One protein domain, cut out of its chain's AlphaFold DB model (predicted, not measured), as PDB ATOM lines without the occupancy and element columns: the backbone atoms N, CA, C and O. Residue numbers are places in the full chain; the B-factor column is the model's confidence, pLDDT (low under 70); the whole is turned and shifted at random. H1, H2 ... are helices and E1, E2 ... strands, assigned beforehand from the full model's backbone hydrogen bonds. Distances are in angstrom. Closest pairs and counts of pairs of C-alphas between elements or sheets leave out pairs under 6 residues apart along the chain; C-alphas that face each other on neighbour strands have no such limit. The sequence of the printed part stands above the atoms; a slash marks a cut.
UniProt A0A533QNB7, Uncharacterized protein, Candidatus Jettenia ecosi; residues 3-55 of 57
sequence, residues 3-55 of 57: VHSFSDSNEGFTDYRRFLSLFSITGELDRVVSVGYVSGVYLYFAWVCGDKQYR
ATOM      1  N   VAL A   3     -41.075 -10.016  46.850       74.25
ATOM      2  CA  VAL A   3     -40.721  -8.914  45.957       74.25
ATOM      3  C   VAL A   3     -41.899  -7.954  45.947       74.25
ATOM      4  O   VAL A   3     -42.997  -8.315  45.522       74.25
ATOM      5  N   HIS A   4     -41.682  -6.744  46.456       75.06
ATOM      6  CA  HIS A   4     -42.712  -5.719  46.502       75.06
ATOM      7  C   HIS A   4     -42.325  -4.512  45.652       75.06
ATOM      8  O   HIS A   4     -41.153  -4.153  45.554       75.06
ATOM      9  N   SER A   5     -43.332  -3.873  45.068       73.19
ATOM     10  CA  SER A   5     -43.201  -2.573  44.416       73.19
ATOM     11  C   SER A   5     -44.246  -1.620  44.989       73.19
ATOM     12  O   SER A   5     -45.306  -2.052  45.445       73.19
ATOM     13  N   PHE A   6     -43.915  -0.333  45.032       77.12
ATOM     14  CA  PHE A   6     -44.711   0.691  45.700       77.12
ATOM     15  C   PHE A   6     -44.892   1.898  44.787       77.12
ATOM     16  O   PHE A   6     -43.921   2.379  44.204       77.12
ATOM     17  N   SER A   7     -46.121   2.396  44.685       76.88
ATOM     18  CA  SER A   7     -46.417   3.641  43.979       76.88
ATOM     19  C   SER A   7     -47.683   4.280  44.525       76.88
ATOM     20  O   SER A   7     -48.727   3.640  44.613       76.88
ATOM     21  N   ASP A   8     -47.603   5.575  44.810       71.56
ATOM     22  CA  ASP A   8     -48.725   6.361  45.317       71.56
ATOM     23  C   ASP A   8     -49.840   6.566  44.276       71.56
ATOM     24  O   ASP A   8     -51.008   6.709  44.644       71.56
ATOM     25  N   SER A   9     -49.478   6.596  42.992       80.69
ATOM     26  CA  SER A   9     -50.358   6.849  41.841       80.69
ATOM     27  C   SER A   9     -50.573   5.613  40.962       80.69
ATOM     28  O   SER A   9     -51.236   5.702  39.929       80.69
ATOM     29  N   ASN A  10     -50.042   4.451  41.361       80.44
ATOM     30  CA  ASN A  10     -50.017   3.219  40.559       80.44
ATOM     31  C   ASN A  10     -49.258   3.326  39.232       80.44
ATOM     32  O   ASN A  10     -49.444   2.508  38.326       80.44
ATOM     33  N   GLU A  11     -48.354   4.295  39.132       83.81
ATOM     34  CA  GLU A  11     -47.408   4.387  38.029       83.81
ATOM     35  C   GLU A  11     -46.578   3.101  37.946       83.81
ATOM     36  O   GLU A  11     -45.964   2.678  38.923       83.81
ATOM     37  N   GLY A  12     -46.608   2.447  36.781       87.94
ATOM     38  CA  GLY A  12     -45.904   1.185  36.537       87.94
ATOM     39  C   GLY A  12     -46.671  -0.090  36.911       87.94
ATOM     40  O   GLY A  12     -46.182  -1.182  36.622       87.94
ATOM     41  N   PHE A  13     -47.889  -0.009  37.470       90.00
ATOM     42  CA  PHE A  13     -48.655  -1.213  37.829       90.00
ATOM     43  C   PHE A  13     -48.978  -2.101  36.612       90.00
ATOM     44  O   PHE A  13     -48.980  -3.327  36.709       90.00
ATOM     45  N   THR A  14     -49.204  -1.502  35.439       91.38
ATOM     46  CA  THR A  14     -49.416  -2.248  34.188       91.38
ATOM     47  C   THR A  14     -48.201  -3.099  33.821       91.38
ATOM     48  O   THR A  14     -48.355  -4.270  33.472       91.38
ATOM     49  N   ASP A  15     -46.996  -2.545  33.933       91.94
ATOM     50  CA  ASP A  15     -45.766  -3.276  33.623       91.94
ATOM     51  C   ASP A  15     -45.450  -4.314  34.701       91.94
ATOM     52  O   ASP A  15     -45.056  -5.432  34.376       91.94
ATOM     53  N   TYR A  16     -45.753  -4.018  35.966       91.75
ATOM     54  CA  TYR A  16     -45.743  -5.014  37.038       91.75
ATOM     55  C   TYR A  16     -46.684  -6.192  36.739       91.75
ATOM     56  O   TYR A  16     -46.278  -7.349  36.846       91.75
ATOM     57  N   ARG A  17     -47.920  -5.938  36.285       92.69
ATOM     58  CA  ARG A  17     -48.849  -7.007  35.877       92.69
ATOM     59  C   ARG A  17     -48.313  -7.820  34.702       92.69
ATOM     60  O   ARG A  17     -48.462  -9.040  34.706       92.69
ATOM     61  N   ARG A  18     -47.675  -7.176  33.718       93.44
ATOM     62  CA  ARG A  18     -47.011  -7.871  32.601       93.44
ATOM     63  C   ARG A  18     -45.864  -8.748  33.092       93.44
ATOM     64  O   ARG A  18     -45.762  -9.892  32.663       93.44
ATOM     65  N   PHE A  19     -45.056  -8.266  34.028       91.94
ATOM     66  CA  PHE A  19     -44.000  -9.064  34.644       91.94
ATOM     67  C   PHE A  19     -44.565 -10.286  35.388       91.94
ATOM     68  O   PHE A  19     -44.088 -11.399  35.181       91.94
ATOM     69  N   LEU A  20     -45.638 -10.124  36.170       93.25
ATOM     70  CA  LEU A  20     -46.300 -11.238  36.863       93.25
ATOM     71  C   LEU A  20     -46.895 -12.280  35.903       93.25
ATOM     72  O   LEU A  20     -46.923 -13.466  36.233       93.25
ATOM     73  N   SER A  21     -47.299 -11.870  34.697       93.69
ATOM     74  CA  SER A  21     -47.798 -12.803  33.681       93.69
ATOM     75  C   SER A  21     -46.747 -13.815  33.210       93.69
ATOM     76  O   SER A  21     -47.117 -14.907  32.787       93.69
ATOM     77  N   LEU A  22     -45.447 -13.523  33.377       92.62
ATOM     78  CA  LEU A  22     -44.362 -14.486  33.130       92.62
ATOM     79  C   LEU A  22     -44.425 -15.695  34.074       92.62
ATOM     80  O   LEU A  22     -43.879 -16.751  33.770       92.62
ATOM     81  N   PHE A  23     -45.106 -15.538  35.208       91.31
ATOM     82  CA  PHE A  23     -45.340 -16.573  36.209       91.31
ATOM     83  C   PHE A  23     -46.779 -17.111  36.159       91.31
ATOM     84  O   PHE A  23     -47.218 -17.771  37.098       91.31
ATOM     85  N   SER A  24     -47.531 -16.816  35.091       92.88
ATOM     86  CA  SER A  24     -48.935 -17.219  34.911       92.88
ATOM     87  C   SER A  24     -49.880 -16.744  36.025       92.88
ATOM     88  O   SER A  24     -50.924 -17.350  36.259       92.88
ATOM     89  N   ILE A  25     -49.538 -15.645  36.703       92.81
ATOM     90  CA  ILE A  25     -50.371 -15.028  37.739       92.81
ATOM     91  C   ILE A  25     -50.725 -13.588  37.376       92.81
ATOM     92  O   ILE A  25     -50.053 -12.928  36.584       92.81
ATOM     93  N   THR A  26     -51.796 -13.083  37.981       91.00
ATOM     94  CA  THR A  26     -52.216 -11.688  37.833       91.00
ATOM     95  C   THR A  26     -51.933 -10.925  39.117       91.00
ATOM     96  O   THR A  26     -52.357 -11.335  40.191       91.00
ATOM     97  N   GLY A  27     -51.219  -9.804  38.998       88.56
ATOM     98  CA  GLY A  27     -51.015  -8.876  40.106       88.56
ATOM     99  C   GLY A  27     -52.271  -8.078  40.433       88.56
ATOM    100  O   GLY A  27     -52.963  -7.611  39.527       88.56
ATOM    101  N   GLU A  28     -52.510  -7.876  41.724       89.56
ATOM    102  CA  GLU A  28     -53.580  -7.042  42.272       89.56
ATOM    103  C   GLU A  28     -52.979  -5.939  43.156       89.56
ATOM    104  O   GLU A  28     -51.918  -6.126  43.756       89.56
ATOM    105  N   LEU A  29     -53.645  -4.781  43.207       89.38
ATOM    106  CA  LEU A  29     -53.258  -3.685  44.095       89.38
ATOM    107  C   LEU A  29     -53.531  -4.072  45.548       89.38
ATOM    108  O   LEU A  29     -54.568  -4.661  45.848       89.38
ATOM    109  N   ASP A  30     -52.602  -3.726  46.435       87.81
ATOM    110  CA  ASP A  30     -52.680  -3.919  47.887       87.81
ATOM    111  C   ASP A  30     -52.973  -5.368  48.313       87.81
ATOM    112  O   ASP A  30     -53.515  -5.635  49.387       87.81
ATOM    113  N   ARG A  31     -52.573  -6.331  47.476       89.56
ATOM    114  CA  ARG A  31     -52.717  -7.762  47.737       89.56
ATOM    115  C   ARG A  31     -51.396  -8.488  47.517       89.56
ATOM    116  O   ARG A  31     -50.679  -8.256  46.544       89.56
ATOM    117  N   VAL A  32     -51.112  -9.418  48.424       92.00
ATOM    118  CA  VAL A  32     -50.031 -10.392  48.263       92.00
ATOM    119  C   VAL A  32     -50.536 -11.544  47.401       92.00
ATOM    120  O   VAL A  32     -51.576 -12.135  47.695       92.00
ATOM    121  N   VAL A  33     -49.780 -11.889  46.366       93.31
ATOM    122  CA  VAL A  33     -50.029 -13.049  45.506       93.31
ATOM    123  C   VAL A  33     -48.866 -14.030  45.612       93.31
ATOM    124  O   VAL A  33     -47.700 -13.639  45.675       93.31
ATOM    125  N   SER A  34     -49.186 -15.321  45.670       92.88
ATOM    126  CA  SER A  34     -48.197 -16.398  45.740       92.88
ATOM    127  C   SER A  34     -47.952 -16.976  44.352       92.88
ATOM    128  O   SER A  34     -48.903 -17.269  43.630       92.88
ATOM    129  N   VAL A  35     -46.683 -17.180  44.008       91.44
ATOM    130  CA  VAL A  35     -46.260 -17.915  42.801       91.44
ATOM    131  C   VAL A  35     -46.022 -19.391  43.130       91.44
ATOM    132  O   VAL A  35     -45.935 -20.233  42.244       91.44
ATOM    133  N   GLY A  36     -45.919 -19.722  44.420       90.75
ATOM    134  CA  GLY A  36     -45.531 -21.046  44.889       90.75
ATOM    135  C   GLY A  36     -44.019 -21.177  45.066       90.75
ATOM    136  O   GLY A  36     -43.343 -20.222  45.451       90.75
ATOM    137  N   TYR A  37     -43.501 -22.386  44.858       92.75
ATOM    138  CA  TYR A  37     -42.105 -22.730  45.116       92.75
ATOM    139  C   TYR A  37     -41.277 -22.621  43.832       92.75
ATOM    140  O   TYR A  37     -41.481 -23.378  42.887       92.75
ATOM    141  N   VAL A  38     -40.343 -21.673  43.801       90.12
ATOM    142  CA  VAL A  38     -39.488 -21.374  42.649       90.12
ATOM    143  C   VAL A  38     -38.038 -21.468  43.102       90.12
ATOM    144  O   VAL A  38     -37.639 -20.799  44.051       90.12
ATOM    145  N   SER A  39     -37.246 -22.315  42.440       90.06
ATOM    146  CA  SER A  39     -35.798 -22.443  42.676       90.06
ATOM    147  C   SER A  39     -35.400 -22.595  44.153       90.06
ATOM    148  O   SER A  39     -34.441 -21.982  44.614       90.06
ATOM    149  N   GLY A  40     -36.146 -23.397  44.917       93.81
ATOM    150  CA  GLY A  40     -35.825 -23.670  46.320       93.81
ATOM    151  C   GLY A  40     -36.454 -22.709  47.338       93.81
ATOM    152  O   GLY A  40     -36.247 -22.877  48.541       93.81
ATOM    153  N   VAL A  41     -37.234 -21.715  46.901       94.00
ATOM    154  CA  VAL A  41     -37.863 -20.735  47.798       94.00
ATOM    155  C   VAL A  41     -39.334 -20.514  47.468       94.00
ATOM    156  O   VAL A  41     -39.734 -20.503  46.308       94.00
ATOM    157  N   TYR A  42     -40.157 -20.271  48.489       94.56
ATOM    158  CA  TYR A  42     -41.501 -19.743  48.261       94.56
ATOM    159  C   TYR A  42     -41.412 -18.285  47.812       94.56
ATOM    160  O   TYR A  42     -40.814 -17.450  48.509       94.56
ATOM    161  N   LEU A  43     -41.985 -17.986  46.651       93.94
ATOM    162  CA  LEU A  43     -41.969 -16.669  46.035       93.94
ATOM    163  C   LEU A  43     -43.353 -16.021  46.117       93.94
ATOM    164  O   LEU A  43     -44.364 -16.609  45.728       93.94
ATOM    165  N   TYR A  44     -43.366 -14.785  46.604       94.75
ATOM    166  CA  TYR A  44     -44.555 -13.954  46.734       94.75
ATOM    167  C   TYR A  44     -44.297 -12.590  46.099       94.75
ATOM    168  O   TYR A  44     -43.186 -12.055  46.199       94.75
ATOM    169  N   PHE A  45     -45.336 -12.013  45.503       93.81
ATOM    170  CA  PHE A  45     -45.324 -10.666  44.948       93.81
ATOM    171  C   PHE A  45     -46.402  -9.805  45.603       93.81
ATOM    172  O   PHE A  45     -47.468 -10.305  45.960       93.81
ATOM    173  N   ALA A  46     -46.139  -8.510  45.754       92.75
ATOM    174  CA  ALA A  46     -47.136  -7.547  46.208       92.75
ATOM    175  C   ALA A  46     -46.913  -6.177  45.558       92.75
ATOM    176  O   ALA A  46     -45.780  -5.709  45.448       92.75
ATOM    177  N   TRP A  47     -48.001  -5.515  45.173       90.94
ATOM    178  CA  TRP A  47     -47.978  -4.094  44.833       90.94
ATOM    179  C   TRP A  47     -48.705  -3.323  45.922       90.94
ATOM    180  O   TRP A  47     -49.845  -3.660  46.228       90.94
ATOM    181  N   VAL A  48     -48.069  -2.313  46.504       86.88
ATOM    182  CA  VAL A  48     -48.635  -1.558  47.630       86.88
ATOM    183  C   VAL A  48     -48.807  -0.095  47.230       86.88
ATOM    184  O   VAL A  48     -47.846   0.543  46.807       86.88
ATOM    185  N   CYS A  49     -50.013   0.450  47.386       79.06
ATOM    186  CA  CYS A  49     -50.326   1.857  47.096       79.06
ATOM    187  C   CYS A  49     -50.110   2.784  48.301       79.06
ATOM    188  O   CYS A  49     -50.278   4.002  48.198       79.06
ATOM    189  N   GLY A  50     -49.777   2.201  49.457       75.38
ATOM    190  CA  GLY A  50     -49.603   2.891  50.730       75.38
ATOM    191  C   GLY A  50     -50.914   3.423  51.296       75.38
ATOM    192  O   GLY A  50     -51.745   3.990  50.591       75.38
ATOM    193  N   ASP A  51     -51.105   3.337  52.606       78.12
ATOM    194  CA  ASP A  51     -52.236   4.027  53.221       78.12
ATOM    195  C   ASP A  51     -51.917   5.519  53.371       78.12
ATOM    196  O   ASP A  51     -50.830   5.899  53.809       78.12
ATOM    197  N   LYS A  52     -52.869   6.389  53.031       76.38
ATOM    198  CA  LYS A  52     -52.729   7.836  53.241       76.38
ATOM    199  C   LYS A  52     -52.542   8.184  54.719       76.38
ATOM    200  O   LYS A  52     -51.881   9.177  55.015       76.38
ATOM    201  N   GLN A  53     -53.076   7.381  55.643       78.69
ATOM    202  CA  GLN A  53     -52.959   7.647  57.080       78.69
ATOM    203  C   GLN A  53     -51.525   7.493  57.608       78.69
ATOM    204  O   GLN A  53     -51.127   8.235  58.501       78.69
ATOM    205  N   TYR A  54     -50.727   6.605  57.007       74.69
ATOM    206  CA  TYR A  54     -49.321   6.379  57.373       74.69
ATOM    207  C   TYR A  54     -48.341   7.235  56.554       74.69
ATOM    208  O   TYR A  54     -47.132   7.124  56.725       74.69
ATOM    209  N   ARG A  55     -48.853   8.103  55.667       66.19
ATOM    210  CA  ARG A  55     -48.063   9.041  54.849       66.19
ATOM    211  C   ARG A  55     -47.861  10.415  55.503       66.19
ATOM    212  O   ARG A  55     -47.229  11.284  54.906       66.19
TER     213      ARG A  55
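What this domain is: This is residues 3 to 55 of the 57 residues of an uncharacterized protein of Candidatus Jettenia ecosi (UniProt A0A533QNB7). A narrow sheet of three strands has one helix, H1, over one of its faces and running along the strands, while no named helix covers the other face. At one end of the length is the turn of the E2 and E3 hairpin, and at the other is a tail after E3 that ends in the four-residue helix H2. The printed part has 53 residues, with two named helices and three named strands in the order E1, H1, E2, E3, H2; the sheet runs E1, E3, E2 and is mixed, with E1 parallel to E3 and E2 antiparallel to it. The class is mixed, helices and strands, with 13 residues in the named helices and 20 in the named strands. The whole is only just compact, close to loose, with a radius of gyration of the C-alphas of 11.9 A, and its outline is elongated, spanning 37 by 20 by 12 A.

Where its parts are: The printed part begins with strand E1, residues 3 to 6, whose first C-alpha, that of Val 3, is at (-40.721, -8.914, 45.957); it measures 10.4 A from first to last C-alpha. Helix H1 follows as residues 13 to 21 and measures 12.3 A, beginning with C-alpha 13 at (-48.655, -1.213, 37.829). Strand E2, residues 31 to 38, is 19.7 A long. Strand E3, residues 41 to 48, is 22.0 A long. Helix H2, residues 52 to 55, measures 5.1 A and ends with the C-alpha of Arg 55 at (-48.063, 9.041, 54.849).

How they stand to each other: E1 is an edge strand of the sheet and the parallel neighbour of E3, with 6 degrees between their directions. The C-alphas of His 4 and Ala 46 face each other at 4.8 A. Across this pair, N 3 and O 44 are 3.0 A apart and N 48 and O 5 are 3.0 A apart, both within hydrogen-bond range. E3 is the inner strand, and E2, the other edge strand, is its antiparallel neighbour at 159 degrees. E2 and E3 form a hairpin, in which N 33 and O 45 are 2.8 A apart and N 41 and O 38 are 3.0 A apart, both within hydrogen-bond range. The C-alphas of Tyr 42 and Tyr 37 face each other at 4.4 A. E1 and E2 are apart. H1 is on the sheet, at a height over the sheet of 10.1 A. It lies over E3, on which 5 of its 9 C-alphas fall on the local plane; it is only just not over E1, on which 2 fall. It runs along the strands, at 15 degrees to E3 on the local plane. The closest C-alphas of H1 and E3 are those of Phe 13 and Trp 47, 7.6 A apart. H2 is not on the sheet, and it is apart from E1, E2 and H1. In H1 every O i to N i+4 pair is within hydrogen-bond range; H2 is too short for such a pair, and its one O i to N i+3 pair is within range.

The domain as a whole: The two C-alphas farthest apart are those of Ser 39 and Gln 53, at 37.5 A. The centre of H2 is the farthest of the element centres from the mean of the C-alphas, at 19.7 A, and that of E1 is the nearest, at 5.7 A. The printed part runs from residue 3 to residue 55 of a chain of 57 residues and has no cut. The links from E2 to E3 and from E3 to H2 are tight, those from E1 to H1 and from H1 to E2 are short, and no link is long. The mean pLDDT of the printed part is 87.1, and residue 55 is the one printed residue under 70; the mean is 75 in E1 and 74 in H2.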